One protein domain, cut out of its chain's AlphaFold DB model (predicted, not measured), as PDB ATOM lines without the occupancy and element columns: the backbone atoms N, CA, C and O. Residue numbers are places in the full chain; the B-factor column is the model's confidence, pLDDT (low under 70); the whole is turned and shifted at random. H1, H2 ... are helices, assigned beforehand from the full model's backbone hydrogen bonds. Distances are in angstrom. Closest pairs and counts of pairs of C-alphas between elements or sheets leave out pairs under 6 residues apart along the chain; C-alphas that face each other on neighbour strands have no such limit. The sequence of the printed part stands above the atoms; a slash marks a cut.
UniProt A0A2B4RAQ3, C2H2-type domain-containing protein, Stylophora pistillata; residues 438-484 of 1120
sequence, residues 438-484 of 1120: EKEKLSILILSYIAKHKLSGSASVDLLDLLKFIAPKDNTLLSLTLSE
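AT A GLANCE: This is residues 438 to 484 of the 1120 residues of the protein "C2H2-type domain-containing protein" of Stylophora pistillata (UniProt A0A2B4RAQ3). Two longer helices, H1 and H2, make a V that is closed at their link, and the short helix H3 sits across its mouth; residues 480 to 484 fold back from H3. The 47 printed residues hold three named helices in the order H1, H2, H3 and no named strand: all helix, compact, radius of gyration of the C-alphas 10.0 A, spans 28 by 19 by 16 A.

HOW THE PARTS SIT: H1, residues 438 to 453, and H2, residues 457 to 470, are close but not clearly touching, with C-alphas of Ile 450 and Ser 460 closest at 6.2 A. They run opposite ways at a steep tilt of 50 degrees. H3, residues 475 to 479, touches H1 at residues 438 to 442 alone; the closest C-alphas, Lys 439 and Thr 476, are 5.8 A apart. H2, with residues 467 to 468 alone, and H3 only just touch, with 3 pairs of C-alphas within 8 A, and only at the corner; the closest C-alphas, Lys 468 and Leu 478, are 5.7 A apart. In H1, H2 and H3 every O i to N i+4 pair is within hydrogen-bond range.

IN THESE COORDINATES: H1 is 22.6 A long from C-alpha 438 at (30.186, 52.315, 40.359), H2 20.2 A, and H3 6.0 A, ending at C-alpha 479 at (28.394, 59.280, 31.423).

THE WHOLE: The C-alphas of Lys 454 and Lys 473, the two farthest apart, are 28.1 A apart. The printed part has no cut, and both links are tight. Mean pLDDT of the printed part is 71.9; residues 438 to 445, 447 to 448, 451 to 458 and 483 to 484 are under 70.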
ATOM      1  N   GLU A 438      31.096  53.074  41.228       62.72
ATOM      2  CA  GLU A 438      30.186  52.315  40.359       62.72
ATOM      3  C   GLU A 438      30.584  52.445  38.878       62.72
ATOM      4  O   GLU A 438      30.352  51.524  38.098       62.72
ATOM      5  N   LYS A 439      31.266  53.543  38.502       64.75
ATOM      6  CA  LYS A 439      31.792  53.764  37.150       64.75
ATOM      7  C   LYS A 439      32.841  52.715  36.783       64.75
ATOM      8  O   LYS A 439      32.684  52.041  35.771       64.75
ATOM      9  N   GLU A 440      33.847  52.511  37.634       58.94
ATOM     10  CA  GLU A 440      34.884  51.486  37.434       58.94
ATOM     11  C   GLU A 440      34.282  50.074  37.387       58.94
ATOM     12  O   GLU A 440      34.575  49.305  36.470       58.94
ATOM     13  N   LYS A 441      33.382  49.734  38.324       58.72
ATOM     14  CA  LYS A 441      32.711  48.419  38.346       58.72
ATOM     15  C   LYS A 441      31.959  48.145  37.041       58.72
ATOM     16  O   LYS A 441      32.072  47.053  36.484       58.72
ATOM     17  N   LEU A 442      31.210  49.132  36.547       68.69
ATOM     18  CA  LEU A 442      30.395  49.006  35.343       68.69
ATOM     19  C   LEU A 442      31.257  48.938  34.071       68.69
ATOM     20  O   LEU A 442      31.010  48.080  33.223       68.69
ATOM     21  N   SER A 443      32.329  49.735  33.982       68.00
ATOM     22  CA  SER A 443      33.361  49.616  32.940       68.00
ATOM     23  C   SER A 443      33.939  48.202  32.854       68.00
ATOM     24  O   SER A 443      33.954  47.595  31.783       68.00
ATOM     25  N   ILE A 444      34.381  47.656  33.991       59.00
ATOM     26  CA  ILE A 444      35.000  46.329  34.102       59.00
ATOM     27  C   ILE A 444      34.024  45.222  33.657       59.00
ATOM     28  O   ILE A 444      34.421  44.267  32.975       59.00
ATOM     29  N   LEU A 445      32.738  45.362  33.988       65.75
ATOM     30  CA  LEU A 445      31.671  44.432  33.611       65.75
ATOM     31  C   LEU A 445      31.408  44.468  32.090       65.75
ATOM     32  O   LEU A 445      31.394  43.418  31.440       65.75
ATOM     33  N   ILE A 446      31.297  45.665  31.505       72.62
ATOM     34  CA  ILE A 446      31.073  45.866  30.062       72.62
ATOM     35  C   ILE A 446      32.281  45.385  29.238       72.62
ATOM     36  O   ILE A 446      32.101  44.646  28.268       72.62
ATOM     37  N   LEU A 447      33.514  45.703  29.653       66.25
ATOM     38  CA  LEU A 447      34.747  45.166  29.052       66.25
ATOM     39  C   LEU A 447      34.768  43.641  29.039       66.25
ATOM     40  O   LEU A 447      35.109  43.022  28.030       66.25
ATOM     41  N   SER A 448      34.397  43.031  30.164       59.25
ATOM     42  CA  SER A 448      34.413  41.580  30.303       59.25
ATOM     43  C   SER A 448      33.389  40.905  29.394       59.25
ATOM     44  O   SER A 448      33.665  39.829  28.862       59.25
ATOM     45  N   TYR A 449      32.248  41.551  29.134       70.12
ATOM     46  CA  TYR A 449      31.302  41.100  28.113       70.12
ATOM     47  C   TYR A 449      31.871  41.266  26.693       70.12
ATOM     48  O   TYR A 449      31.904  40.291  25.939       70.12
ATOM     49  N   ILE A 450      32.401  42.449  26.351       70.44
ATOM     50  CA  ILE A 450      33.035  42.749  25.051       70.44
ATOM     51  C   ILE A 450      34.093  41.694  24.693       70.44
ATOM     52  O   ILE A 450      34.047  41.105  23.612       70.44
ATOM     53  N   ALA A 451      35.007  41.396  25.620       61.62
ATOM     54  CA  ALA A 451      36.112  40.463  25.411       61.62
ATOM     55  C   ALA A 451      35.746  38.978  25.638       61.62
ATOM     56  O   ALA A 451      36.482  38.080  25.214       61.62
ATOM     57  N   LYS A 452      34.600  38.671  26.264       63.59
ATOM     58  CA  LYS A 452      34.008  37.319  26.260       63.59
ATOM     59  C   LYS A 452      33.319  37.001  24.939       63.59
ATOM     60  O   LYS A 452      33.478  35.889  24.443       63.59
ATOM     61  N   HIS A 453      32.619  37.970  24.359       67.88
ATOM     62  CA  HIS A 453      31.854  37.792  23.125       67.88
ATOM     63  C   HIS A 453      32.594  38.258  21.860       67.88
ATOM     64  O   HIS A 453      32.036  38.169  20.770       67.88
ATOM     65  N   LYS A 454      33.863  38.682  21.990       63.59
ATOM     66  CA  LYS A 454      34.751  39.089  20.883       63.59
ATOM     67  C   LYS A 454      34.126  40.176  19.994       63.59
ATOM     68  O   LYS A 454      34.230  40.141  18.768       63.59
ATOM     69  N   LEU A 455      33.450  41.134  20.633       68.56
ATOM     70  CA  LEU A 455      32.702  42.187  19.947       68.56
ATOM     71  C   LEU A 455      33.631  43.108  19.143       68.56
ATOM     72  O   LEU A 455      34.765  43.389  19.537       68.56
ATOM     73  N   SER A 456      33.134  43.603  18.010       65.06
ATOM     74  CA  SER A 456      33.808  44.649  17.238       65.06
ATOM     75  C   SER A 456      33.780  45.989  17.983       65.06
ATOM     76  O   SER A 456      33.024  46.184  18.936       65.06
ATOM     77  N   GLY A 457      34.569  46.957  17.506       66.62
ATOM     78  CA  GLY A 457      34.499  48.335  17.999       66.62
ATOM     79  C   GLY A 457      33.095  48.942  17.883       66.62
ATOM     80  O   GLY A 457      32.670  49.600  18.825       66.62
ATOM     81  N   SER A 458      32.362  48.662  16.794       67.06
ATOM     82  CA  SER A 458      30.962  49.086  16.637       67.06
ATOM     83  C   SER A 458      30.049  48.372  17.631       67.06
ATOM     84  O   SER A 458      29.459  49.039  18.463       67.06
ATOM     85  N   ALA A 459      30.064  47.034  17.682       72.44
ATOM     86  CA  ALA A 459      29.217  46.252  18.589       72.44
ATOM     87  C   ALA A 459      29.477  46.543  20.081       72.44
ATOM     88  O   ALA A 459      28.626  46.277  20.924       72.44
ATOM     89  N   SER A 460      30.644  47.103  20.413       77.88
ATOM     90  CA  SER A 460      30.971  47.608  21.751       77.88
ATOM     91  C   SER A 460      30.338  48.975  22.060       77.88
ATOM     92  O   SER A 460      30.040  49.244  23.220       77.88
ATOM     93  N   VAL A 461      30.142  49.831  21.050       79.06
ATOM     94  CA  VAL A 461      29.351  51.074  21.143       79.06
ATOM     95  C   VAL A 461      27.862  50.733  21.128       79.06
ATOM     96  O   VAL A 461      27.156  51.126  22.046       79.06
ATOM     97  N   ASP A 462      27.414  49.900  20.183       78.69
ATOM     98  CA  ASP A 462      26.023  49.446  20.058       78.69
ATOM     99  C   ASP A 462      25.517  48.818  21.377       78.69
ATOM    100  O   ASP A 462      24.404  49.091  21.822       78.69
ATOM    101  N   LEU A 463      26.359  48.020  22.051       84.50
ATOM    102  CA  LEU A 463      26.096  47.479  23.390       84.50
ATOM    103  C   LEU A 463      25.978  48.573  24.459       84.50
ATOM    104  O   LEU A 463      25.093  48.504  25.310       84.50
ATOM    105  N   LEU A 464      26.887  49.548  24.459       84.38
ATOM    106  CA  LEU A 464      26.918  50.622  25.449       84.38
ATOM    107  C   LEU A 464      25.689  51.529  25.324       84.38
ATOM    108  O   LEU A 464      25.077  51.876  26.332       84.38
ATOM    109  N   ASP A 465      25.287  51.848  24.098       81.31
ATOM    110  CA  ASP A 465      24.122  52.685  23.828       81.31
ATOM    111  C   ASP A 465      22.807  51.917  24.051       81.31
ATOM    112  O   ASP A 465      21.854  52.479  24.596       81.31
ATOM    113  N   LEU A 466      22.772  50.603  23.783       78.50
ATOM    114  CA  LEU A 466      21.681  49.720  24.212       78.50
ATOM    115  C   LEU A 466      21.541  49.686  25.744       78.50
ATOM    116  O   LEU A 466      20.428  49.775  26.261       78.50
ATOM    117  N   LEU A 467      22.648  49.588  26.486       81.75
ATOM    118  CA  LEU A 467      22.629  49.631  27.952       81.75
ATOM    119  C   LEU A 467      22.110  50.988  28.459       81.75
ATOM    120  O   LEU A 467      21.219  51.016  29.309       81.75
ATOM    121  N   LYS A 468      22.592  52.106  27.896       83.31
ATOM    122  CA  LYS A 468      22.097  53.463  28.200       83.31
ATOM    123  C   LYS A 468      20.598  53.619  27.923       83.31
ATOM    124  O   LYS A 468      19.898  54.238  28.718       83.31
ATOM    125  N   PHE A 469      20.099  53.026  26.837       74.62
ATOM    126  CA  PHE A 469      18.674  53.016  26.499       74.62
ATOM    127  C   PHE A 469      17.832  52.175  27.476       74.62
ATOM    128  O   PHE A 469      16.703  52.550  27.790       74.62
ATOM    129  N   ILE A 470      18.370  51.061  27.986       76.75
ATOM    130  CA  ILE A 470      17.694  50.195  28.969       76.75
ATOM    131  C   ILE A 470      17.642  50.846  30.361       76.75
ATOM    132  O   ILE A 470      16.637  50.713  31.060       76.75
ATOM    133  N   ALA A 471      18.691  51.570  30.767       78.31
ATOM    134  CA  ALA A 471      18.780  52.226  32.075       78.31
ATOM    135  C   ALA A 471      19.001  53.758  31.979       78.31
ATOM    136  O   ALA A 471      19.969  54.283  32.530       78.31
ATOM    137  N   PRO A 472      18.060  54.527  31.386       73.94
ATOM    138  CA  PRO A 472      18.199  55.966  31.115       73.94
ATOM    139  C   PRO A 472      18.048  56.859  32.366       73.94
ATOM    140  O   PRO A 472      17.772  58.051  32.265       73.94
ATOM    141  N   LYS A 473      18.177  56.274  33.561       72.31
ATOM    142  CA  LYS A 473      18.213  56.958  34.865       72.31
ATOM    143  C   LYS A 473      19.538  56.742  35.600       72.31
ATOM    144  O   LYS A 473      19.735  57.308  36.671       72.31
ATOM    145  N   ASP A 474      20.425  55.912  35.053       75.75
ATOM    146  CA  ASP A 474      21.756  55.685  35.596       75.75
ATOM    147  C   ASP A 474      22.722  56.718  35.000       75.75
ATOM    148  O   ASP A 474      23.251  56.560  33.900       75.75
ATOM    149  N   ASN A 475      22.948  57.803  35.744       77.19
ATOM    150  CA  ASN A 475      23.869  58.870  35.345       77.19
ATOM    151  C   ASN A 475      25.315  58.369  35.163       77.19
ATOM    152  O   ASN A 475      26.068  58.947  34.380       77.19
ATOM    153  N   THR A 476      25.704  57.290  35.848       75.88
ATOM    154  CA  THR A 476      27.037  56.690  35.721       75.88
ATOM    155  C   THR A 476      27.169  56.003  34.366       75.88
ATOM    156  O   THR A 476      28.102  56.304  33.620       75.88
ATOM    157  N   LEU A 477      26.197  55.164  34.004       78.00
ATOM    158  CA  LEU A 477      26.110  54.510  32.696       78.00
ATOM    159  C   LEU A 477      25.960  55.504  31.540       78.00
ATOM    160  O   LEU A 477      26.608  55.342  30.507       78.00
ATOM    161  N   LEU A 478      25.147  56.550  31.711       78.88
ATOM    162  CA  LEU A 478      24.992  57.615  30.717       78.88
ATOM    163  C   LEU A 478      26.313  58.357  30.477       78.88
ATOM    164  O   LEU A 478      26.654  58.608  29.321       78.88
ATOM    165  N   SER A 479      27.079  58.637  31.539       80.12
ATOM    166  CA  SER A 479      28.394  59.280  31.423       80.12
ATOM    167  C   SER A 479      29.445  58.417  30.720       80.12
ATOM    168  O   SER A 479      30.381  58.969  30.156       80.12
ATOM    169  N   LEU A 480      29.319  57.084  30.771       79.62
ATOM    170  CA  LEU A 480      30.361  56.169  30.312       79.62
ATOM    171  C   LEU A 480      30.551  56.217  28.791       79.62
ATOM    172  O   LEU A 480      29.617  56.007  28.012       79.62
ATOM    173  N   THR A 481      31.796  56.422  28.361       79.19
ATOM    174  CA  THR A 481      32.217  56.265  26.961       79.19
ATOM    175  C   THR A 481      33.047  54.999  26.756       79.19
ATOM    176  O   THR A 481      33.708  54.508  27.670       79.19
ATOM    177  N   LEU A 482      33.117  54.502  25.516       72.19
ATOM    178  CA  LEU A 482      34.013  53.395  25.159       72.19
ATOM    179  C   LEU A 482      35.518  53.772  25.231       72.19
ATOM    180  O   LEU A 482      36.361  52.916  24.955       72.19
ATOM    181  N   SER A 483      35.875  55.019  25.583       66.38
ATOM    182  CA  SER A 483      37.250  55.404  25.944       66.38
ATOM    183  C   SER A 483      37.471  55.329  27.458       66.38
ATOM    184  O   SER A 483      38.380  54.632  27.884       66.38
ATOM    185  N   GLU A 484      36.571  55.873  28.279       68.19
ATOM    186  CA  GLU A 484      36.675  55.793  29.751       68.19
ATOM    187  C   GLU A 484      36.570  54.352  30.272       68.19
ATOM    188  O   GLU A 484      37.350  53.915  31.122       68.19
TER     189      GLU A 484